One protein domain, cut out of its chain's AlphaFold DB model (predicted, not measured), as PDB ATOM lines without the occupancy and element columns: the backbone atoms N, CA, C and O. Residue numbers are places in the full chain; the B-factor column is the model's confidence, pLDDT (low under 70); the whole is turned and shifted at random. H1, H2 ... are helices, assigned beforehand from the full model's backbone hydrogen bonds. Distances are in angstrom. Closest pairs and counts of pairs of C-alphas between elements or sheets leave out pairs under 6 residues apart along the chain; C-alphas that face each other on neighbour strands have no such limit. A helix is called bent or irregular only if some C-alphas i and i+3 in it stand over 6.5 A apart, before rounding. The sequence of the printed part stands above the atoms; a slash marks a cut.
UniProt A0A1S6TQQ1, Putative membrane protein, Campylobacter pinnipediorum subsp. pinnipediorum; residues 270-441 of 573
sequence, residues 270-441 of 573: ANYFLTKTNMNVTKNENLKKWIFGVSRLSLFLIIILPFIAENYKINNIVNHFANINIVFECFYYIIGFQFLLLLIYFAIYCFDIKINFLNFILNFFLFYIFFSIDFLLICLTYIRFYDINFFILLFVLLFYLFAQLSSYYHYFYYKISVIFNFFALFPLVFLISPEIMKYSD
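What this domain is: This is residues 270 to 441 of the 573 residues of the protein "Putative membrane protein" of Campylobacter pinnipediorum subsp. pinnipediorum (UniProt A0A1S6TQQ1). Long helices H2, H5 and H6 lie side by side in an up-and-down bundle, with H7 beside H2 on another side and H8 folded back along H7. Short H1 packs on H6 and H7 near the beginning of H2, while the small helices H3 and H4 lie by its other end; residues 432 to 441, of which 432 to 439 belong to H8, stick out. The printed part has 172 residues with eight named helices, H1 to H8 in order, and no named strand; its class is all helix. It is compact, with a radius of gyration of the C-alphas of 17.8 A and spans of 51 by 45 by 28 A.

How they stand to each other: Begin with H6, residues 357 to 383, the longest helix by residues, with 27. It and H5, residues 331 to 353, form a helical hairpin and only just touch, with 3 pairs of C-alphas within 8 A, the closest at Phe 346 and Phe 367, 7.3 A. The hub is H2, residues 285 to 310, which touches four helices. Look at Ser 295 and Gln 338, its closest C-alphas to H5, 5.9 A apart; the two run opposite ways at a shallow tilt of 21 degrees. H2 touches H6 with residues 299 to 306 alone, closest at Ile 303 and Ile 378, 6.0 A. It also touches H7, residues 390 to 407, closest at Phe 307 and Phe 390, 7.1 A. H7 and H6 are near each other. H7 and H8, residues 414 to 439, form a helical hairpin, closest at Ala 403 and Ser 417, 4.6 A. H1, residues 270 to 279, touches H6, closest at Ala 270 and Phe 370, 4.4 A, and H7, closest at Thr 275 and Ser 407, 5.1 A. H3, residues 312 to 319, touches H2 only at the corner, closest at Ile 308 and Asn 315, 5.6 A. H4, residues 324 to 329, is close to H2 but not clearly touching, at Ala 309 and Ile 324, 7.5 A. Every O i to N i+4 pair is within hydrogen-bond range in H1, H3, H4, H5 and H7, against 20 of 22 in H2, 22 of 23 in H6 and 15 of 22 in H8.

Where its parts are: Find C-alpha 270 at (306.303, -90.265, 487.684), where H1 begins. H2 runs 39.4 A from C-alpha 285 at (308.036, -106.866, 478.378); it is irregular, C-alphas 303 and 306 being 7.2 A apart, with a kink of 36 degrees near residue 304. H5 is 34.0 A long, H6 37.5 A and H7 25.6 A. H8, 34.0 A, ends at C-alpha 439 at (310.740, -69.402, 505.746); it is irregular, C-alphas 431 and 434 being 7.1 A apart, with a kink of 56 degrees near residue 431.

The domain as a whole: The C-alphas farthest apart, Lys 283 and Asp 441, are 55.9 A apart. The printed part has no cut and no long link. Mean pLDDT of the printed part is 80.6; 29 residues are under 70, among them 311 to 328.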
ATOM      1  N   ALA A 270     305.449 -89.084 487.627       88.75
ATOM      2  CA  ALA A 270     306.303 -90.265 487.684       88.75
ATOM      3  C   ALA A 270     305.489 -91.568 487.572       88.75
ATOM      4  O   ALA A 270     305.822 -92.460 486.792       88.75
ATOM      5  N   ASN A 271     304.365 -91.653 488.281       88.69
ATOM      6  CA  ASN A 271     303.476 -92.812 488.217       88.69
ATOM      7  C   ASN A 271     302.778 -92.937 486.857       88.69
ATOM      8  O   ASN A 271     302.680 -94.035 486.313       88.69
ATOM      9  N   TYR A 272     302.369 -91.819 486.254       86.19
ATOM     10  CA  TYR A 272     301.827 -91.795 484.896       86.19
ATOM     11  C   TYR A 272     302.835 -92.320 483.860       86.19
ATOM     12  O   TYR A 272     302.461 -93.099 482.979       86.19
ATOM     13  N   PHE A 273     304.117 -91.955 483.986       87.44
ATOM     14  CA  PHE A 273     305.189 -92.509 483.156       87.44
ATOM     15  C   PHE A 273     305.273 -94.035 483.280       87.44
ATOM     16  O   PHE A 273     305.233 -94.738 482.268       87.44
ATOM     17  N   LEU A 274     305.305 -94.557 484.510       87.62
ATOM     18  CA  LEU A 274     305.345 -96.001 484.764       87.62
ATOM     19  C   LEU A 274     304.139 -96.721 484.155       87.62
ATOM     20  O   LEU A 274     304.304 -97.720 483.456       87.62
ATOM     21  N   THR A 275     302.933 -96.188 484.324       82.25
ATOM     22  CA  THR A 275     301.737 -96.778 483.719       82.25
ATOM     23  C   THR A 275     301.812 -96.792 482.198       82.25
ATOM     24  O   THR A 275     301.544 -97.821 481.577       82.25
ATOM     25  N   LYS A 276     302.243 -95.685 481.585       81.50
ATOM     26  CA  LYS A 276     302.426 -95.590 480.133       81.50
ATOM     27  C   LYS A 276     303.427 -96.622 479.610       81.50
ATOM     28  O   LYS A 276     303.221 -97.203 478.549       81.50
ATOM     29  N   THR A 277     304.513 -96.860 480.343       81.38
ATOM     30  CA  THR A 277     305.528 -97.856 479.961       81.38
ATOM     31  C   THR A 277     305.034 -99.297 480.077       81.38
ATOM     32  O   THR A 277     305.442-100.141 479.274       81.38
ATOM     33  N   ASN A 278     304.153 -99.569 481.045       79.31
ATOM     34  CA  ASN A 278     303.607-100.894 481.317       79.31
ATOM     35  C   ASN A 278     302.437-101.260 480.391       79.31
ATOM     36  O   ASN A 278     302.347-102.400 479.951       79.31
ATOM     37  N   MET A 279     301.555-100.305 480.071       74.06
ATOM     38  CA  MET A 279     300.409-100.540 479.177       74.06
ATOM     39  C   MET A 279     300.823-100.764 477.717       74.06
ATOM     40  O   MET A 279     300.081-101.373 476.951       74.06
ATOM     41  N   ASN A 280     302.016-100.314 477.329       70.25
ATOM     42  CA  ASN A 280     302.561-100.594 476.010       70.25
ATOM     43  C   ASN A 280     303.195-101.995 475.999       70.25
ATOM     44  O   ASN A 280     304.317-102.187 476.484       70.25
ATOM     45  N   VAL A 281     302.471-102.964 475.429       65.00
ATOM     46  CA  VAL A 281     302.971-104.325 475.178       65.00
ATOM     47  C   VAL A 281     304.111-104.250 474.173       65.00
ATOM     48  O   VAL A 281     303.958-103.722 473.071       65.00
ATOM     49  N   THR A 282     305.274-104.769 474.557       67.50
ATOM     50  CA  THR A 282     306.459-104.782 473.696       67.50
ATOM     51  C   THR A 282     307.138-106.138 473.747       67.50
ATOM     52  O   THR A 282     306.950-106.916 474.680       67.50
ATOM     53  N   LYS A 283     307.978-106.423 472.747       70.25
ATOM     54  CA  LYS A 283     308.715-107.690 472.646       70.25
ATOM     55  C   LYS A 283     309.553-107.995 473.901       70.25
ATOM     56  O   LYS A 283     309.753-109.157 474.234       70.25
ATOM     57  N   ASN A 284     310.001-106.955 474.607       77.25
ATOM     58  CA  ASN A 284     310.890-107.043 475.766       77.25
ATOM     59  C   ASN A 284     310.166-106.870 477.115       77.25
ATOM     60  O   ASN A 284     310.790-106.504 478.109       77.25
ATOM     61  N   GLU A 285     308.854-107.116 477.183       77.94
ATOM     62  CA  GLU A 285     308.036-106.866 478.378       77.94
ATOM     63  C   GLU A 285     308.580-107.520 479.660       77.94
ATOM     64  O   GLU A 285     308.731-106.840 480.675       77.94
ATOM     65  N   ASN A 286     308.951-108.803 479.615       83.62
ATOM     66  CA  ASN A 286     309.494-109.506 480.783       83.62
ATOM     67  C   ASN A 286     310.822-108.905 481.263       83.62
ATOM     68  O   ASN A 286     311.035-108.765 482.466       83.62
ATOM     69  N   LEU A 287     311.692-108.508 480.329       84.38
ATOM     70  CA  LEU A 287     312.967-107.870 480.647       84.38
ATOM     71  C   LEU A 287     312.744-106.497 481.296       84.38
ATOM     72  O   LEU A 287     313.344-106.214 482.330       84.38
ATOM     73  N   LYS A 288     311.835-105.674 480.747       85.56
ATOM     74  CA  LYS A 288     311.451-104.378 481.339       85.56
ATOM     75  C   LYS A 288     310.956-104.548 482.776       85.56
ATOM     76  O   LYS A 288     311.386-103.804 483.655       85.56
ATOM     77  N   LYS A 289     310.090-105.542 483.019       86.75
ATOM     78  CA  LYS A 289     309.546-105.830 484.355       86.75
ATOM     79  C   LYS A 289     310.626-106.261 485.336       86.75
ATOM     80  O   LYS A 289     310.627-105.804 486.476       86.75
ATOM     81  N   TRP A 290     311.547-107.109 484.886       88.62
ATOM     82  CA  TRP A 290     312.663-107.567 485.704       88.62
ATOM     83  C   TRP A 290     313.601-106.412 486.073       88.62
ATOM     84  O   TRP A 290     313.854-106.200 487.255       88.62
ATOM     85  N   ILE A 291     314.023-105.601 485.096       91.00
ATOM     86  CA  ILE A 291     314.865-104.415 485.329       91.00
ATOM     87  C   ILE A 291     314.179-103.443 486.292       91.00
ATOM     88  O   ILE A 291     314.809-102.972 487.239       91.00
ATOM     89  N   PHE A 292     312.885-103.169 486.093       90.81
ATOM     90  CA  PHE A 292     312.124-102.312 486.996       90.81
ATOM     91  C   PHE A 292     312.117-102.873 488.423       90.81
ATOM     92  O   PHE A 292     312.493-102.157 489.349       90.81
ATOM     93  N   GLY A 293     311.775-104.153 488.604       90.25
ATOM     94  CA  GLY A 293     311.761-104.809 489.914       90.25
ATOM     95  C   GLY A 293     313.116-104.762 490.622       90.25
ATOM     96  O   GLY A 293     313.182-104.357 491.782       90.25
ATOM     97  N   VAL A 294     314.201-105.084 489.909       91.38
ATOM     98  CA  VAL A 294     315.567-104.987 490.446       91.38
ATOM     99  C   VAL A 294     315.886-103.545 490.841       91.38
ATOM    100  O   VAL A 294     316.355-103.335 491.953       91.38
ATOM    101  N   SER A 295     315.541-102.550 490.011       92.50
ATOM    102  CA  SER A 295     315.784-101.130 490.319       92.50
ATOM    103  C   SER A 295     315.057-100.640 491.581       92.50
ATOM    104  O   SER A 295     315.529 -99.744 492.281       92.50
ATOM    105  N   ARG A 296     313.869-101.183 491.879       92.44
ATOM    106  CA  ARG A 296     313.110-100.814 493.085       92.44
ATOM    107  C   ARG A 296     313.720-101.448 494.333       92.44
ATOM    108  O   ARG A 296     313.785-100.799 495.375       92.44
ATOM    109  N   LEU A 297     314.210-102.684 494.216       90.31
ATOM    110  CA  LEU A 297     314.932-103.368 495.289       90.31
ATOM    111  C   LEU A 297     316.259-102.670 495.613       90.31
ATOM    112  O   LEU A 297     316.547-102.441 496.785       90.31
ATOM    113  N   SER A 298     317.039-102.272 494.608       90.12
ATOM    114  CA  SER A 298     318.272-101.504 494.830       90.12
ATOM    115  C   SER A 298     317.996-100.141 495.458       90.12
ATOM    116  O   SER A 298     318.703 -99.770 496.389       90.12
ATOM    117  N   LEU A 299     316.950 -99.419 495.036       91.69
ATOM    118  CA  LEU A 299     316.560 -98.159 495.683       91.69
ATOM    119  C   LEU A 299     316.245 -98.350 497.174       91.69
ATOM    120  O   LEU A 299     316.719 -97.580 498.009       91.69
ATOM    121  N   PHE A 300     315.477 -99.390 497.511       91.31
ATOM    122  CA  PHE A 300     315.146 -99.724 498.896       91.31
ATOM    123  C   PHE A 300     316.403 -99.973 499.739       91.31
ATOM    124  O   PHE A 300     316.538 -99.422 500.831       91.31
ATOM    125  N   LEU A 301     317.350-100.754 499.207       87.25
ATOM    126  CA  LEU A 301     318.618-101.048 499.876       87.25
ATOM    127  C   LEU A 301     319.477 -99.793 500.065       87.25
ATOM    128  O   LEU A 301     319.985 -99.577 501.163       87.25
ATOM    129  N   ILE A 302     319.597 -98.948 499.032       89.38
ATOM    130  CA  ILE A 302     320.364 -97.694 499.095       89.38
ATOM    131  C   ILE A 302     319.846 -96.808 500.231       89.38
ATOM    132  O   ILE A 302     320.645 -96.268 500.989       89.38
ATOM    133  N   ILE A 303     318.529 -96.665 500.378       89.38
ATOM    134  CA  ILE A 303     317.929 -95.761 501.372       89.38
ATOM    135  C   ILE A 303     318.089 -96.288 502.805       89.38
ATOM    136  O   ILE A 303     318.283 -95.507 503.731       89.38
ATOM    137  N   ILE A 304     318.030 -97.604 503.012       86.88
ATOM    138  CA  ILE A 304     318.072 -98.194 504.361       86.88
ATOM    139  C   ILE A 304     319.503 -98.366 504.888       86.88
ATOM    140  O   ILE A 304     319.710 -98.382 506.103       86.88
ATOM    141  N   LEU A 305     320.491 -98.458 503.997       83.56
ATOM    142  CA  LEU A 305     321.892 -98.697 504.342       83.56
ATOM    143  C   LEU A 305     322.461 -97.821 505.485       83.56
ATOM    144  O   LEU A 305     323.060 -98.405 506.391       83.56
ATOM    145  N   PRO A 306     322.278 -96.482 505.526       79.38
ATOM    146  CA  PRO A 306     322.833 -95.658 506.604       79.38
ATOM    147  C   PRO A 306     322.308 -96.066 507.989       79.38
ATOM    148  O   PRO A 306     323.075 -96.137 508.947       79.38
ATOM    149  N   PHE A 307     321.036 -96.456 508.088       78.12
ATOM    150  CA  PHE A 307     320.422 -96.878 509.352       78.12
ATOM    151  C   PHE A 307     320.863 -98.275 509.800       78.12
ATOM    152  O   PHE A 307     320.905 -98.559 510.999       78.12
ATOM    153  N   ILE A 308     321.199 -99.158 508.853       75.88
ATOM    154  CA  ILE A 308     321.791-100.467 509.165       75.88
ATOM    155  C   ILE A 308     323.159-100.280 509.824       75.88
ATOM    156  O   ILE A 308     323.471-100.984 510.783       75.88
ATOM    157  N   ALA A 309     323.960 -99.338 509.325       71.00
ATOM    158  CA  ALA A 309     325.311 -99.097 509.818       71.00
ATOM    159  C   ALA A 309     325.335 -98.512 511.229       71.00
ATOM    160  O   ALA A 309     326.135 -98.934 512.064       71.00
ATOM    161  N   GLU A 310     324.435 -97.568 511.499       70.38
ATOM    162  CA  GLU A 310     324.361 -96.881 512.785       70.38
ATOM    163  C   GLU A 310     323.785 -97.777 513.895       70.38
ATOM    164  O   GLU A 310     324.213 -97.726 515.051       70.38
ATOM    165  N   ASN A 311     322.842 -98.664 513.565       68.12
ATOM    166  CA  ASN A 311     322.202 -99.510 514.564       68.12
ATOM    167  C   ASN A 311     323.022-100.778 514.850       68.12
ATOM    168  O   ASN A 311     322.876-101.791 514.170       68.12
ATOM    169  N   TYR A 312     323.823-100.756 515.918       63.28
ATOM    170  CA  TYR A 312     324.723-101.849 516.324       63.28
ATOM    171  C   TYR A 312     324.072-103.248 516.356       63.28
ATOM    172  O   TYR A 312     324.688-104.237 515.956       63.28
ATOM    173  N   LYS A 313     322.804-103.359 516.784       62.00
ATOM    174  CA  LYS A 313     322.082-104.646 516.804       62.00
ATOM    175  C   LYS A 313     321.777-105.158 515.395       62.00
ATOM    176  O   LYS A 313     321.916-106.350 515.141       62.00
ATOM    177  N   ILE A 314     321.365-104.265 514.496       61.44
ATOM    178  CA  ILE A 314     321.064-104.599 513.098       61.44
ATOM    179  C   ILE A 314     322.366-104.865 512.343       61.44
ATOM    180  O   ILE A 314     322.452-105.859 511.632       61.44
ATOM    181  N   ASN A 315     323.395-104.047 512.571       61.50
ATOM    182  CA  ASN A 315     324.738-104.214 512.027       61.50
ATOM    183  C   ASN A 315     325.299-105.613 512.350       61.50
ATOM    184  O   ASN A 315     325.733-106.324 511.451       61.50
ATOM    185  N   ASN A 316     325.182-106.084 513.597       64.94
ATOM    186  CA  ASN A 316     325.615-107.438 513.969       64.94
ATOM    187  C   ASN A 316     324.820-108.555 513.270       64.94
ATOM    188  O   ASN A 316     325.409-109.556 512.867       64.94
ATOM    189  N   ILE A 317     323.503-108.393 513.104       65.69
ATOM    190  CA  ILE A 317     322.670-109.365 512.376       65.69
ATOM    191  C   ILE A 317     323.057-109.391 510.897       65.69
ATOM    192  O   ILE A 317     323.212-110.461 510.323       65.69
ATOM    193  N   VAL A 318     323.231-108.230 510.271       63.03
ATOM    194  CA  VAL A 318     323.554-108.133 508.845       63.03
ATOM    195  C   VAL A 318     324.985-108.594 508.572       63.03
ATOM    196  O   VAL A 318     325.171-109.347 507.624       63.03
ATOM    197  N   ASN A 319     325.957-108.279 509.437       65.00
ATOM    198  CA  ASN A 319     327.330-108.800 509.356       65.00
ATOM    199  C   ASN A 319     327.409-110.328 509.427       65.00
ATOM    200  O   ASN A 319     328.378-110.909 508.946       65.00
ATOM    201  N   HIS A 320     326.388-110.989 509.982       64.88
ATOM    202  CA  HIS A 320     326.276-112.444 509.942       64.88
ATOM    203  C   HIS A 320     325.997-112.983 508.526       64.88
ATOM    204  O   HIS A 320     326.385-114.103 508.210       64.88
ATOM    205  N   PHE A 321     325.343-112.190 507.671       62.84
ATOM    206  CA  PHE A 321     324.962-112.568 506.305       62.84
ATOM    207  C   PHE A 321     325.842-111.924 505.225       62.84
ATOM    208  O   PHE A 321     326.072-112.531 504.182       62.84
ATOM    209  N   ALA A 322     326.322-110.701 505.448       61.31
ATOM    210  CA  ALA A 322     327.149-109.943 504.519       61.31
ATOM    211  C   ALA A 322     328.031-108.950 505.285       61.31
ATOM    212  O   ALA A 322     327.532-108.190 506.109       61.31
ATOM    213  N   ASN A 323     329.332-108.917 504.987       69.88
ATOM    214  CA  ASN A 323     330.261-107.971 505.605       69.88
ATOM    215  C   ASN A 323     329.897-106.529 505.206       69.88
ATOM    216  O   ASN A 323     330.115-106.125 504.062       69.88
ATOM    217  N   ILE A 324     329.352-105.755 506.146       65.31
ATOM    218  CA  ILE A 324     328.858-104.394 505.906       65.31
ATOM    219  C   ILE A 324     329.969-103.461 505.419       65.31
ATOM    220  O   ILE A 324     329.702-102.606 504.577       65.31
ATOM    221  N   ASN A 325     331.217-103.658 505.853       66.69
ATOM    222  CA  ASN A 325     332.335-102.819 505.411       66.69
ATOM    223  C   ASN A 325     332.555-102.918 503.892       66.69
ATOM    224  O   ASN A 325     332.754-101.901 503.235       66.69
ATOM    225  N   ILE A 326     332.403-104.115 503.316       65.06
ATOM    226  CA  ILE A 326     332.480-104.328 501.861       65.06
ATOM    227  C   ILE A 326     331.295-103.659 501.150       65.06
ATOM    228  O   ILE A 326     331.453-103.084 500.076       65.06
ATOM    229  N   VAL A 327     330.098-103.685 501.748       66.56
ATOM    230  CA  VAL A 327     328.912-103.009 501.187       66.56
ATOM    231  C   VAL A 327     329.123-101.494 501.113       66.56
ATOM    232  O   VAL A 327     328.742-100.877 500.118       66.56
ATOM    233  N   PHE A 328     329.768-100.903 502.123       68.25
ATOM    234  CA  PHE A 328     330.135 -99.485 502.120       68.25
ATOM    235  C   PHE A 328     331.220 -99.152 501.096       68.25
ATOM    236  O   PHE A 328     331.081 -98.166 500.374       68.25
ATOM    237  N   GLU A 329     332.252 -99.987 500.961       70.88
ATOM    238  CA  GLU A 329     333.271 -99.826 499.914       70.88
ATOM    239  C   GLU A 329     332.664 -99.917 498.505       70.88
ATOM    240  O   GLU A 329     333.054 -99.184 497.594       70.88
ATOM    241  N   CYS A 330     331.646-100.764 498.322       71.81
ATOM    242  CA  CYS A 330     330.939-100.911 497.055       71.81
ATOM    243  C   CYS A 330     329.786 -99.915 496.844       71.81
ATOM    244  O   CYS A 330     329.117 -99.967 495.810       71.81
ATOM    245  N   PHE A 331     329.536 -98.993 497.775       79.50
ATOM    246  CA  PHE A 331     328.327 -98.168 497.770       79.50
ATOM    247  C   PHE A 331     328.175 -97.300 496.510       79.50
ATOM    248  O   PHE A 331     327.101 -97.248 495.905       79.50
ATOM    249  N   TYR A 332     329.270 -96.686 496.049       79.94
ATOM    250  CA  TYR A 332     329.278 -95.911 494.804       79.94
ATOM    251  C   TYR A 332     328.898 -96.771 493.587       79.94
ATOM    252  O   TYR A 332     328.147 -96.325 492.718       79.94
ATOM    253  N   TYR A 333     329.343 -98.032 493.549       82.62
ATOM    254  CA  TYR A 333     328.969 -98.969 492.490       82.62
ATOM    255  C   TYR A 333     327.487 -99.350 492.556       82.62
ATOM    256  O   TYR A 333     326.866 -99.495 491.507       82.62
ATOM    257  N   ILE A 334     326.894 -99.453 493.752       82.94
ATOM    258  CA  ILE A 334     325.458 -99.733 493.924       82.94
ATOM    259  C   ILE A 334     324.609 -98.565 493.394       82.94
ATOM    260  O   ILE A 334     323.645 -98.792 492.659       82.94
ATOM    261  N   ILE A 335     324.987 -97.317 493.699       86.06
ATOM    262  CA  ILE A 335     324.327 -96.125 493.136       86.06
ATOM    263  C   ILE A 335     324.492 -96.088 491.610       86.06
ATOM    264  O   ILE A 335     323.515 -95.903 490.881       86.06
ATOM    265  N   GLY A 336     325.714 -96.296 491.108       86.38
ATOM    266  CA  GLY A 336     325.986 -96.324 489.670       86.38
ATOM    267  C   GLY A 336     325.177 -97.402 488.945       86.38
ATOM    268  O   GLY A 336     324.605 -97.147 487.886       86.38
ATOM    269  N   PHE A 337     325.053 -98.583 489.551       88.62
ATOM    270  CA  PHE A 337     324.226 -99.678 489.054       88.62
ATOM    271  C   PHE A 337     322.738 -99.306 489.008       88.62
ATOM    272  O   PHE A 337     322.082 -99.568 488.001       88.62
ATOM    273  N   GLN A 338     322.214 -98.632 490.039       89.94
ATOM    274  CA  GLN A 338     320.833 -98.139 490.048       89.94
ATOM    275  C   GLN A 338     320.557 -97.197 488.871       89.94
ATOM    276  O   GLN A 338     319.563 -97.357 488.158       89.94
ATOM    277  N   PHE A 339     321.440 -96.226 488.639       90.31
ATOM    278  CA  PHE A 339     321.286 -95.290 487.526       90.31
ATOM    279  C   PHE A 339     321.405 -95.981 486.172       90.31
ATOM    280  O   PHE A 339     320.610 -95.707 485.273       90.31
ATOM    281  N   LEU A 340     322.339 -96.923 486.037       91.94
ATOM    282  CA  LEU A 340     322.490 -97.711 484.821       91.94
ATOM    283  C   LEU A 340     321.218 -98.513 484.510       91.94
ATOM    284  O   LEU A 340     320.750 -98.484 483.373       91.94
ATOM    285  N   LEU A 341     320.612 -99.168 485.507       92.25
ATOM    286  CA  LEU A 341     319.351 -99.897 485.330       92.25
ATOM    287  C   LEU A 341     318.222 -98.985 484.840       92.25
ATOM    288  O   LEU A 341     317.489 -99.360 483.925       92.25
ATOM    289  N   LEU A 342     318.092 -97.784 485.411       92.00
ATOM    290  CA  LEU A 342     317.076 -96.811 485.003       92.00
ATOM    291  C   LEU A 342     317.292 -96.297 483.572       92.00
ATOM    292  O   LEU A 342     316.330 -96.163 482.813       92.00
ATOM    293  N   LEU A 343     318.544 -96.055 483.177       91.94
ATOM    294  CA  LEU A 343     318.882 -95.653 481.811       91.94
ATOM    295  C   LEU A 343     318.612 -96.777 480.805       91.94
ATOM    296  O   LEU A 343     318.011 -96.525 479.760       91.94
ATOM    297  N   ILE A 344     318.989 -98.018 481.131       90.88
ATOM    298  CA  ILE A 344     318.687 -99.193 480.299       90.88
ATOM    299  C   ILE A 344     317.170 -99.354 480.157       90.88
ATOM    300  O   ILE A 344     316.673 -99.568 479.051       90.88
ATOM    301  N   TYR A 345     316.420 -99.202 481.250       90.38
ATOM    302  CA  TYR A 345     314.961 -99.258 481.237       90.38
ATOM    303  C   TYR A 345     314.349 -98.231 480.272       90.38
ATOM    304  O   TYR A 345     313.511 -98.583 479.435       90.38
ATOM    305  N   PHE A 346     314.799 -96.975 480.339       89.81
ATOM    306  CA  PHE A 346     314.330 -95.920 479.441       89.81
ATOM    307  C   PHE A 346     314.734 -96.166 477.982       89.81
ATOM    308  O   PHE A 346     313.925 -95.953 477.075       89.81
ATOM    309  N   ALA A 347     315.951 -96.661 477.745       87.38
ATOM    310  CA  ALA A 347     316.428 -96.998 476.410       87.38
ATOM    311  C   ALA A 347     315.559 -98.090 475.768       87.38
ATOM    312  O   ALA A 347     315.077 -97.900 474.652       87.38
ATOM    313  N   ILE A 348     315.282 -99.187 476.489       85.50
ATOM    314  CA  ILE A 348     314.404-100.269 476.010       85.50
ATOM    315  C   ILE A 348     313.016 -99.718 475.658       85.50
ATOM    316  O   ILE A 348     312.498 -99.999 474.578       85.50
ATOM    317  N   TYR A 349     312.435 -98.884 476.527       84.75
ATOM    318  CA  TYR A 349     311.147 -98.237 476.260       84.75
ATOM    319  C   TYR A 349     311.166 -97.399 474.969       84.75
ATOM    320  O   TYR A 349     310.244 -97.494 474.157       84.75
ATOM    321  N   CYS A 350     312.220 -96.607 474.749       83.00
ATOM    322  CA  CYS A 350     312.347 -95.779 473.551       83.00
ATOM    323  C   CYS A 350     312.506 -96.605 472.268       83.00
ATOM    324  O   CYS A 350     311.867 -96.289 471.261       83.00
ATOM    325  N   PHE A 351     313.321 -97.664 472.307       79.00
ATOM    326  CA  PHE A 351     313.523 -98.560 471.165       79.00
ATOM    327  C   PHE A 351     312.236 -99.286 470.770       79.00
ATOM    328  O   PHE A 351     311.944 -99.418 469.581       79.00
ATOM    329  N   ASP A 352     311.448 -99.719 471.754       74.69
ATOM    330  CA  ASP A 352     310.262-100.526 471.498       74.69
ATOM    331  C   ASP A 352     309.105 -99.734 470.846       74.69
ATOM    332  O   ASP A 352     308.310-100.316 470.111       74.69
ATOM    333  N   ILE A 353     308.987 -98.420 471.088       70.75
ATOM    334  CA  ILE A 353     307.798 -97.632 470.688       70.75
ATOM    335  C   ILE A 353     308.002 -96.830 469.390       70.75
ATOM    336  O   ILE A 353     307.035 -96.297 468.855       70.75
ATOM    337  N   LYS A 354     309.225 -96.766 468.837       68.25
ATOM    338  CA  LYS A 354     309.553 -95.970 467.627       68.25
ATOM    339  C   LYS A 354     308.959 -94.555 467.696       68.25
ATOM    340  O   LYS A 354     308.082 -94.167 466.927       68.25
ATOM    341  N   ILE A 355     309.405 -93.800 468.691       68.88
ATOM    342  CA  ILE A 355     308.793 -92.533 469.089       68.88
ATOM    343  C   ILE A 355     309.245 -91.385 468.162       68.88
ATOM    344  O   ILE A 355     310.440 -91.191 467.959       68.88
ATOM    345  N   ASN A 356     308.312 -90.565 467.661       78.56
ATOM    346  CA  ASN A 356     308.643 -89.301 466.978       78.56
ATOM    347  C   ASN A 356     309.304 -88.293 467.939       78.56
ATOM    348  O   ASN A 356     308.959 -88.248 469.116       78.56
ATOM    349  N   PHE A 357     310.164 -87.405 467.432       77.88
ATOM    350  CA  PHE A 357     310.982 -86.483 468.243       77.88
ATOM    351  C   PHE A 357     310.210 -85.712 469.336       77.88
ATOM    352  O   PHE A 357     310.641 -85.662 470.485       77.88
ATOM    353  N   LEU A 358     309.025 -85.177 469.025       76.88
ATOM    354  CA  LEU A 358     308.220 -84.426 469.998       76.88
ATOM    355  C   LEU A 358     307.671 -85.311 471.132       76.88
ATOM    356  O   LEU A 358     307.687 -84.925 472.299       76.88
ATOM    357  N   ASN A 359     307.253 -86.537 470.807       78.56
ATOM    358  CA  ASN A 359     306.850 -87.517 471.812       78.56
ATOM    359  C   ASN A 359     308.056 -88.028 472.613       78.56
ATOM    360  O   ASN A 359     307.905 -88.367 473.786       78.56
ATOM    361  N   PHE A 360     309.247 -88.074 472.006       83.38
ATOM    362  CA  PHE A 360     310.478 -88.454 472.695       83.38
ATOM    363  C   PHE A 360     310.822 -87.428 473.774       83.38
ATOM    364  O   PHE A 360     311.021 -87.824 474.919       83.38
ATOM    365  N   ILE A 361     310.781 -86.129 473.455       84.75
ATOM    366  CA  ILE A 361     311.018 -85.049 474.428       84.75
ATOM    367  C   ILE A 361     310.067 -85.164 475.623       84.75
ATOM    368  O   ILE A 361     310.505 -85.126 476.771       84.75
ATOM    369  N   LEU A 362     308.767 -85.342 475.369       85.06
ATOM    370  CA  LEU A 362     307.779 -85.444 476.443       85.06
ATOM    371  C   LEU A 362     308.015 -86.678 477.326       85.06
ATOM    372  O   LEU A 362     307.930 -86.593 478.549       85.06
ATOM    373  N   ASN A 363     308.346 -87.822 476.724       87.06
ATOM    374  CA  ASN A 363     308.668 -89.034 477.478       87.06
ATOM    375  C   ASN A 363     309.991 -88.912 478.246       87.06
ATOM    376  O   ASN A 363     310.084 -89.429 479.355       87.06
ATOM    377  N   PHE A 364     310.985 -88.215 477.695       89.75
ATOM    378  CA  PHE A 364     312.241 -87.922 478.379       89.75
ATOM    379  C   PHE A 364     312.013 -87.028 479.598       89.75
ATOM    380  O   PHE A 364     312.538 -87.317 480.667       89.75
ATOM    381  N   PHE A 365     311.174 -85.997 479.480       90.31
ATOM    382  CA  PHE A 365     310.816 -85.138 480.610       90.31
ATOM    383  C   PHE A 365     310.103 -85.917 481.726       90.31
ATOM    384  O   PHE A 365     310.431 -85.772 482.900       90.31
ATOM    385  N   LEU A 366     309.166 -86.797 481.361       90.69
ATOM    386  CA  LEU A 366     308.481 -87.674 482.314       90.69
ATOM    387  C   LEU A 366     309.438 -88.663 483.000       90.69
ATOM    388  O   LEU A 366     309.349 -88.865 484.211       90.69
ATOM    389  N   PHE A 367     310.372 -89.247 482.244       92.38
ATOM    390  CA  PHE A 367     311.426 -90.098 482.793       92.38
ATOM    391  C   PHE A 367     312.359 -89.320 483.724       92.38
ATOM    392  O   PHE A 367     312.688 -89.811 484.800       92.38
ATOM    393  N   TYR A 368     312.745 -88.101 483.344       92.19
ATOM    394  CA  TYR A 368     313.571 -87.229 484.170       92.19
ATOM    395  C   TYR A 368     312.890 -86.932 485.507       92.19
ATOM    396  O   TYR A 368     313.523 -87.098 486.541       92.19
ATOM    397  N   ILE A 369     311.590 -86.610 485.518       92.44
ATOM    398  CA  ILE A 369     310.833 -86.440 486.770       92.44
ATOM    399  C   ILE A 369     310.884 -87.713 487.623       92.44
ATOM    400  O   ILE A 369     311.179 -87.637 488.813       92.44
ATOM    401  N   PHE A 370     310.617 -88.879 487.027       91.69
ATOM    402  CA  PHE A 370     310.681 -90.162 487.734       91.69
ATOM    403  C   PHE A 370     312.068 -90.411 488.353       91.69
ATOM    404  O   PHE A 370     312.166 -90.751 489.530       91.69
ATOM    405  N   PHE A 371     313.135 -90.162 487.593       91.88
ATOM    406  CA  PHE A 371     314.516 -90.268 488.055       91.88
ATOM    407  C   PHE A 371     314.846 -89.267 489.175       91.88
ATOM    408  O   PHE A 371     315.455 -89.634 490.178       91.88
ATOM    409  N   SER A 372     314.435 -88.006 489.027       89.19
ATOM    410  CA  SER A 372     314.723 -86.939 489.987       89.19
ATOM    411  C   SER A 372     314.103 -87.198 491.354       89.19
ATOM    412  O   SER A 372     314.709 -86.834 492.355       89.19
ATOM    413  N   ILE A 373     312.930 -87.834 491.422       89.12
ATOM    414  CA  ILE A 373     312.303 -88.176 492.707       89.12
ATOM    415  C   ILE A 373     313.112 -89.256 493.436       89.12
ATOM    416  O   ILE A 373     313.378 -89.103 494.627       89.12
ATOM    417  N   ASP A 374     313.554 -90.303 492.727       89.88
ATOM    418  CA  ASP A 374     314.435 -91.330 493.300       89.88
ATOM    419  C   ASP A 374     315.738 -90.703 493.820       89.88
ATOM    420  O   ASP A 374     316.157 -90.966 494.946       89.88
ATOM    421  N   PHE A 375     316.356 -89.832 493.015       88.44
ATOM    422  CA  PHE A 375     317.580 -89.125 493.386       88.44
ATOM    423  C   PHE A 375     317.386 -88.236 494.619       88.44
ATOM    424  O   PHE A 375     318.182 -88.289 495.556       88.44
ATOM    425  N   LEU A 376     316.303 -87.457 494.656       86.12
ATOM    426  CA  LEU A 376     315.982 -86.566 495.766       86.12
ATOM    427  C   LEU A 376     315.765 -87.347 497.069       86.12
ATOM    428  O   LEU A 376     316.245 -86.918 498.116       86.12
ATOM    429  N   LEU A 377     315.108 -88.508 497.010       86.56
ATOM    430  CA  LEU A 377     314.904 -89.370 498.176       86.56
ATOM    431  C   LEU A 377     316.231 -89.926 498.720       86.56
ATOM    432  O   LEU A 377     316.437 -89.938 499.937       86.56
ATOM    433  N   ILE A 378     317.150 -90.328 497.834       88.38
ATOM    434  CA  ILE A 378     318.508 -90.744 498.215       88.38
ATOM    435  C   ILE A 378     319.243 -89.571 498.877       88.38
ATOM    436  O   ILE A 378     319.707 -89.705 500.007       88.38
ATOM    437  N   CYS A 379     319.303 -88.402 498.234       83.56
ATOM    438  CA  CYS A 379     320.000 -87.235 498.778       83.56
ATOM    439  C   CYS A 379     319.455 -86.804 500.142       83.56
ATOM    440  O   CYS A 379     320.238 -86.612 501.070       83.56
ATOM    441  N   LEU A 380     318.130 -86.697 500.294       79.81
ATOM    442  CA  LEU A 380     317.508 -86.336 501.570       79.81
ATOM    443  C   LEU A 380     317.894 -87.306 502.684       79.81
ATOM    444  O   LEU A 380     318.216 -86.873 503.789       79.81
ATOM    445  N   THR A 381     317.882 -88.604 502.381       82.88
ATOM    446  CA  THR A 381     318.218 -89.632 503.362       82.88
ATOM    447  C   THR A 381     319.664 -89.498 503.818       82.88
ATOM    448  O   THR A 381     319.909 -89.484 505.012       82.88
ATOM    449  N   TYR A 382     320.614 -89.347 502.893       80.31
ATOM    450  CA  TYR A 382     322.040 -89.323 503.232       80.31
ATOM    451  C   TYR A 382     322.506 -87.995 503.838       80.31
ATOM    452  O   TYR A 382     323.396 -88.003 504.681       80.31
ATOM    453  N   ILE A 383     321.907 -86.864 503.451       74.50
ATOM    454  CA  ILE A 383     322.247 -85.552 504.027       74.50
ATOM    455  C   ILE A 383     321.732 -85.438 505.464       74.50
ATOM    456  O   ILE A 383     322.395 -84.838 506.303       74.50
ATOM    457  N   ARG A 384     320.556 -86.004 505.756       71.38
ATOM    458  CA  ARG A 384     319.853 -85.799 507.031       71.38
ATOM    459  C   ARG A 384     319.674 -87.078 507.845       71.38
ATOM    460  O   ARG A 384     318.772 -87.134 508.673       71.38
ATOM    461  N   PHE A 385     320.481 -88.116 507.617       73.00
ATOM    462  CA  PHE A 385     320.204 -89.435 508.203       73.00
ATOM    463  C   PHE A 385     320.139 -89.416 509.740       73.00
ATOM    464  O   PHE A 385     319.259 -90.067 510.294       73.00
ATOM    465  N   TYR A 386     320.979 -88.611 510.405       64.88
ATOM    466  CA  TYR A 386     320.970 -88.437 511.865       64.88
ATOM    467  C   TYR A 386     319.691 -87.768 512.396       64.88
ATOM    468  O   TYR A 386     319.256 -88.044 513.511       64.88
ATOM    469  N   ASP A 387     319.059 -86.908 511.594       63.81
ATOM    470  CA  ASP A 387     317.872 -86.144 511.998       63.81
ATOM    471  C   ASP A 387     316.558 -86.860 511.649       63.81
ATOM    472  O   ASP A 387     315.477 -86.481 512.111       63.81
ATOM    473  N   ILE A 388     316.618 -87.867 510.774       69.12
ATOM    474  CA  ILE A 388     315.440 -88.549 510.248       69.12
ATOM    475  C   ILE A 388     315.085 -89.738 511.139       69.12
ATOM    476  O   ILE A 388     315.848 -90.684 511.309       69.12
ATOM    477  N   ASN A 389     313.847 -89.763 511.632       76.06
ATOM    478  CA  ASN A 389     313.324 -90.948 512.300       76.06
ATOM    479  C   ASN A 389     313.193 -92.115 511.301       76.06
ATOM    480  O   ASN A 389     312.408 -92.047 510.351       76.06
ATOM    481  N   PHE A 390     313.911 -93.209 511.566       78.94
ATOM    482  CA  PHE A 390     313.921 -94.418 510.738       78.94
ATOM    483  C   PHE A 390     312.517 -94.942 510.389       78.94
ATOM    484  O   PHE A 390     312.256 -95.284 509.237       78.94
ATOM    485  N   PHE A 391     311.587 -94.981 511.350       80.50
ATOM    486  CA  PHE A 391     310.233 -95.494 511.110       80.50
ATOM    487  C   PHE A 391     309.420 -94.579 510.191       80.50
ATOM    488  O   PHE A 391     308.656 -95.069 509.361       80.50
ATOM    489  N   ILE A 392     309.607 -93.261 510.312       79.69
ATOM    490  CA  ILE A 392     308.976 -92.272 509.428       79.69
ATOM    491  C   ILE A 392     309.489 -92.468 508.000       79.69
ATOM    492  O   ILE A 392     308.686 -92.560 507.071       79.69
ATOM    493  N   LEU A 393     310.807 -92.603 507.822       83.12
ATOM    494  CA  LEU A 393     311.410 -92.839 506.510       83.12
ATOM    495  C   LEU A 393     310.949 -94.160 505.888       83.12
ATOM    496  O   LEU A 393     310.573 -94.187 504.718       83.12
ATOM    497  N   LEU A 394     310.941 -95.243 506.670       85.69
ATOM    498  CA  LEU A 394     310.485 -96.552 506.208       85.69
ATOM    499  C   LEU A 394     309.029 -96.487 505.732       85.69
ATOM    500  O   LEU A 394     308.696 -97.057 504.695       85.69
ATOM    501  N   PHE A 395     308.173 -95.757 506.449       85.75
ATOM    502  CA  PHE A 395     306.787 -95.547 506.046       85.75
ATOM    503  C   PHE A 395     306.703 -94.798 504.707       85.75
ATOM    504  O   PHE A 395     306.054 -95.293 503.787       85.75
ATOM    505  N   VAL A 396     307.408 -93.667 504.543       86.56
ATOM    506  CA  VAL A 396     307.458 -92.925 503.260       86.56
ATOM    507  C   VAL A 396     307.908 -93.838 502.122       86.56
ATOM    508  O   VAL A 396     307.252 -93.894 501.081       86.56
ATOM    509  N   LEU A 397     308.994 -94.584 502.334       88.81
ATOM    510  CA  LEU A 397     309.579 -95.474 501.340       88.81
ATOM    511  C   LEU A 397     308.604 -96.576 500.915       88.81
ATOM    512  O   LEU A 397     308.442 -96.820 499.721       88.81
ATOM    513  N   LEU A 398     307.919 -97.218 501.865       90.38
ATOM    514  CA  LEU A 398     306.946 -98.267 501.561       90.38
ATOM    515  C   LEU A 398     305.778 -97.727 500.731       90.38
ATOM    516  O   LEU A 398     305.447 -98.318 499.705       90.38
ATOM    517  N   PHE A 399     305.178 -96.599 501.120       90.56
ATOM    518  CA  PHE A 399     304.062 -96.013 500.366       90.56
ATOM    519  C   PHE A 399     304.481 -95.521 498.982       90.56
ATOM    520  O   PHE A 399     303.748 -95.733 498.014       90.56
ATOM    521  N   TYR A 400     305.675 -94.938 498.869       90.25
ATOM    522  CA  TYR A 400     306.262 -94.557 497.589       90.25
ATOM    523  C   TYR A 400     306.431 -95.768 496.660       90.25
ATOM    524  O   TYR A 400     305.946 -95.760 495.527       90.25
ATOM    525  N   LEU A 401     307.037 -96.850 497.156       90.62
ATOM    526  CA  LEU A 401     307.219 -98.082 496.388       90.62
ATOM    527  C   LEU A 401     305.880 -98.744 496.039       90.62
ATOM    528  O   LEU A 401     305.710 -99.203 494.910       90.62
ATOM    529  N   PHE A 402     304.900 -98.755 496.948       90.19
ATOM    530  CA  PHE A 402     303.558 -99.270 496.657       90.19
ATOM    531  C   PHE A 402     302.846 -98.459 495.573       90.19
ATOM    532  O   PHE A 402     302.205 -99.053 494.704       90.19
ATOM    533  N   ALA A 403     302.984 -97.130 495.566       89.81
ATOM    534  CA  ALA A 403     302.431 -96.291 494.508       89.81
ATOM    535  C   ALA A 403     303.046 -96.635 493.140       89.81
ATOM    536  O   ALA A 403     302.321 -96.800 492.155       89.81
ATOM    537  N   GLN A 404     304.366 -96.826 493.085       89.56
ATOM    538  CA  GLN A 404     305.076 -97.213 491.863       89.56
ATOM    539  C   GLN A 404     304.702 -98.621 491.387       89.56
ATOM    540  O   GLN A 404     304.386 -98.810 490.213       89.56
ATOM    541  N   LEU A 405     304.671 -99.603 492.293       87.31
ATOM    542  CA  LEU A 405     304.261-100.980 491.995       87.31
ATOM    543  C   LEU A 405     302.808-101.044 491.521       87.31
ATOM    544  O   LEU A 405     302.515-101.742 490.554       87.31
ATOM    545  N   SER A 406     301.910-100.283 492.152       84.31
ATOM    546  CA  SER A 406     300.522-100.150 491.707       84.31
ATOM    547  C   SER A 406     300.463 -99.584 490.289       84.31
ATOM    548  O   SER A 406     299.776-100.143 489.438       84.31
ATOM    549  N   SER A 407     301.250 -98.542 490.007       84.75
ATOM    550  CA  SER A 407     301.341 -97.906 488.682       84.75
ATOM    551  C   SER A 407     301.895 -98.830 487.601       84.75
ATOM    552  O   SER A 407     301.549 -98.687 486.428       84.75
ATOM    553  N   TYR A 408     302.695 -99.811 488.010       80.44
ATOM    554  CA  TYR A 408     303.269-100.849 487.166       80.44
ATOM    555  C   TYR A 408     302.454-102.160 487.155       80.44
ATOM    556  O   TYR A 408     302.833-103.142 486.518       80.44
ATOM    557  N   TYR A 409     301.306-102.200 487.837       77.88
ATOM    558  CA  TYR A 409     300.414-103.354 487.837       77.88
ATOM    559  C   TYR A 409     299.531-103.372 486.584       77.88
ATOM    560  O   TYR A 409     299.048-102.335 486.131       77.88
ATOM    561  N   HIS A 410     299.263-104.557 486.025       63.97
ATOM    562  CA  HIS A 410     298.435-104.682 484.815       63.97
ATOM    563  C   HIS A 410     296.989-104.209 484.999       63.97
ATOM    564  O   HIS A 410     296.372-103.770 484.036       63.97
ATOM    565  N   TYR A 411     296.446-104.277 486.217       66.44
ATOM    566  CA  TYR A 411     295.105-103.774 486.534       66.44
ATOM    567  C   TYR A 411     295.193-102.412 487.218       66.44
ATOM    568  O   TYR A 411     294.604-102.196 488.278       66.44
ATOM    569  N   PHE A 412     296.002-101.517 486.656       70.25
ATOM    570  CA  PHE A 412     296.200-100.203 487.235       70.25
ATOM    571  C   PHE A 412     294.886 -99.430 487.288       70.25
ATOM    572  O   PHE A 412     294.271 -99.159 486.255       70.25
ATOM    573  N   TYR A 413     294.506 -99.046 488.504       75.25
ATOM    574  CA  TYR A 413     293.489 -98.048 488.774       75.25
ATOM    575  C   TYR A 413     294.183 -96.826 489.368       75.25
ATOM    576  O   TYR A 413     294.633 -96.875 490.515       75.25
ATOM    577  N   TYR A 414     294.302 -95.734 488.603       77.88
ATOM    578  CA  TYR A 414     295.152 -94.603 489.005       77.88
ATOM    579  C   TYR A 414     294.789 -93.989 490.353       77.88
ATOM    580  O   TYR A 414     295.669 -93.481 491.046       77.88
ATOM    581  N   LYS A 415     293.524 -94.090 490.778       82.19
ATOM    582  CA  LYS A 415     293.097 -93.579 492.084       82.19
ATOM    583  C   LYS A 415     293.798 -94.293 493.243       82.19
ATOM    584  O   LYS A 415     294.065 -93.656 494.252       82.19
ATOM    585  N   ILE A 416     294.172 -95.568 493.089       82.31
ATOM    586  CA  ILE A 416     294.958 -96.305 494.096       82.31
ATOM    587  C   ILE A 416     296.346 -95.676 494.251       82.31
ATOM    588  O   ILE A 416     296.799 -95.430 495.365       82.31
ATOM    589  N   SER A 417     297.001 -95.360 493.136       82.56
ATOM    590  CA  SER A 417     298.313 -94.706 493.137       82.56
ATOM    591  C   SER A 417     298.254 -93.285 493.703       82.56
ATOM    592  O   SER A 417     299.119 -92.908 494.489       82.56
ATOM    593  N   VAL A 418     297.182 -92.532 493.423       81.38
ATOM    594  CA  VAL A 418     296.926 -91.230 494.065       81.38
ATOM    595  C   VAL A 418     296.780 -91.370 495.585       81.38
ATOM    596  O   VAL A 418     297.377 -90.590 496.322       81.38
ATOM    597  N   ILE A 419     296.043 -92.378 496.065       84.12
ATOM    598  CA  ILE A 419     295.876 -92.644 497.502       84.12
ATOM    599  C   ILE A 419     297.220 -92.987 498.161       84.12
ATOM    600  O   ILE A 419     297.544 -92.436 499.211       84.12
ATOM    601  N   PHE A 420     298.034 -93.853 497.551       86.00
ATOM    602  CA  PHE A 420     299.353 -94.186 498.099       86.00
ATOM    603  C   PHE A 420     300.314 -92.994 498.096       86.00
ATOM    604  O   PHE A 420     301.008 -92.781 499.088       86.00
ATOM    605  N   ASN A 421     300.299 -92.170 497.046       85.81
ATOM    606  CA  ASN A 421     301.049 -90.912 497.028       85.81
ATOM    607  C   ASN A 421     300.594 -89.972 498.156       85.81
ATOM    608  O   ASN A 421     301.431 -89.349 498.802       85.81
ATOM    609  N   PHE A 422     299.288 -89.907 498.441       82.75
ATOM    610  CA  PHE A 422     298.751 -89.141 499.568       82.75
ATOM    611  C   PHE A 422     299.251 -89.658 500.925       82.75
ATOM    612  O   PHE A 422     299.643 -88.867 501.781       82.75
ATOM    613  N   PHE A 423     299.323 -90.977 501.118       83.88
ATOM    614  CA  PHE A 423     299.913 -91.550 502.331       83.88
ATOM    615  C   PHE A 423     301.422 -91.306 502.435       83.88
ATOM    616  O   PHE A 423     301.908 -91.050 503.534       83.88
ATOM    617  N   ALA A 424     302.158 -91.316 501.319       80.12
ATOM    618  CA  ALA A 424     303.580 -90.969 501.300       80.12
ATOM    619  C   ALA A 424     303.836 -89.494 501.669       80.12
ATOM    620  O   ALA A 424     304.900 -89.167 502.188       80.12
ATOM    621  N   LEU A 425     302.861 -88.607 501.446       78.25
ATOM    622  CA  LEU A 425     302.957 -87.180 501.773       78.25
ATOM    623  C   LEU A 425     302.846 -86.877 503.265       78.25
ATOM    624  O   LEU A 425     303.462 -85.924 503.736       78.25
ATOM    625  N   PHE A 426     302.088 -87.671 504.022       71.00
ATOM    626  CA  PHE A 426     301.838 -87.394 505.438       71.00
ATOM    627  C   PHE A 426     303.120 -87.369 506.295       71.00
ATOM    628  O   PHE A 426     303.312 -86.413 507.045       71.00
ATOM    629  N   PRO A 427     304.055 -88.330 506.168       70.00
ATOM    630  CA  PRO A 427     305.324 -88.273 506.879       70.00
ATOM    631  C   PRO A 427     306.337 -87.313 506.230       70.00
ATOM    632  O   PRO A 427     307.210 -86.794 506.922       70.00
ATOM    633  N   LEU A 428     306.193 -87.005 504.936       71.25
ATOM    634  CA  LEU A 428     306.979 -85.967 504.254       71.25
ATOM    635  C   LEU A 428     306.813 -84.599 504.935       71.25
ATOM    636  O   LEU A 428     307.792 -83.871 505.063       71.25
ATOM    637  N   VAL A 429     305.624 -84.287 505.467       71.44
ATOM    638  CA  VAL A 429     305.372 -83.056 506.246       71.44
ATOM    639  C   VAL A 429     306.357 -82.893 507.410       71.44
ATOM    640  O   VAL A 429     306.823 -81.783 507.657       71.44
ATOM    641  N   PHE A 430     306.738 -83.981 508.087       69.50
ATOM    642  CA  PHE A 430     307.719 -83.922 509.176       69.50
ATOM    643  C   PHE A 430     309.103 -83.518 508.660       69.50
ATOM    644  O   PHE A 430     309.762 -82.683 509.276       69.50
ATOM    645  N   LEU A 431     309.513 -84.040 507.500       69.75
ATOM    646  CA  LEU A 431     310.806 -83.728 506.883       69.75
ATOM    647  C   LEU A 431     310.907 -82.262 506.449       69.75
ATOM    648  O   LEU A 431     311.972 -81.658 506.582       69.75
ATOM    649  N   ILE A 432     309.807 -81.697 505.949       74.19
ATOM    650  CA  ILE A 432     309.756 -80.337 505.391       74.19
ATOM    651  C   ILE A 432     309.518 -79.289 506.488       74.19
ATOM    652  O   ILE A 432     309.872 -78.124 506.314       74.19
ATOM    653  N   SER A 433     308.951 -79.693 507.632       77.94
ATOM    654  CA  SER A 433     308.593 -78.779 508.722       77.94
ATOM    655  C   SER A 433     309.712 -77.813 509.149       77.94
ATOM    656  O   SER A 433     309.391 -76.637 509.315       77.94
ATOM    657  N   PRO A 434     311.007 -78.200 509.242       78.56
ATOM    658  CA  PRO A 434     312.066 -77.266 509.623       78.56
ATOM    659  C   PRO A 434     312.313 -76.172 508.583       78.56
ATOM    660  O   PRO A 434     312.572 -75.032 508.956       78.56
ATOM    661  N   GLU A 435     312.187 -76.483 507.292       78.75
ATOM    662  CA  GLU A 435     312.338 -75.466 506.247       78.75
ATOM    663  C   GLU A 435     311.146 -74.519 506.203       78.75
ATOM    664  O   GLU A 435     311.315 -73.317 506.025       78.75
ATOM    665  N   ILE A 436     309.934 -75.024 506.440       83.12
ATOM    666  CA  ILE A 436     308.758 -74.153 506.540       83.12
ATOM    667  C   ILE A 436     308.909 -73.198 507.727       83.12
ATOM    668  O   ILE A 436     308.624 -72.013 507.567       83.12
ATOM    669  N   MET A 437     309.407 -73.675 508.879       85.12
ATOM    670  CA  MET A 437     309.668 -72.804 510.032       85.12
ATOM    671  C   MET A 437     310.698 -71.716 509.716       85.12
ATOM    672  O   MET A 437     310.485 -70.569 510.117       85.12
ATOM    673  N   LYS A 438     311.751 -72.062 508.961       83.62
ATOM    674  CA  LYS A 438     312.784 -71.125 508.506       83.62
ATOM    675  C   LYS A 438     312.195 -70.027 507.628       83.62
ATOM    676  O   LYS A 438     312.422 -68.861 507.901       83.62
ATOM    677  N   TYR A 439     311.391 -70.384 506.626       80.94
ATOM    678  CA  TYR A 439     310.740 -69.402 505.746       80.94
ATOM    679  C   TYR A 439     309.721 -68.505 506.454       80.94
ATOM    680  O   TYR A 439     309.405 -67.431 505.953       80.94
ATOM    681  N   SER A 440     309.159 -68.968 507.568       80.88
ATOM    682  CA  SER A 440     308.214 -68.193 508.375       80.88
ATOM    683  C   SER A 440     308.874 -67.364 509.484       80.88
ATOM    684  O   SER A 440     308.149 -66.797 510.296       80.88
ATOM    685  N   ASP A 441     310.211 -67.336 509.562       80.94
ATOM    686  CA  ASP A 441     310.988 -66.670 510.620       80.94
ATOM    687  C   ASP A 441     310.600 -67.118 512.045       80.94
ATOM    688  O   ASP A 441     310.680 -66.375 513.026       80.94
TER     689      ASP A 441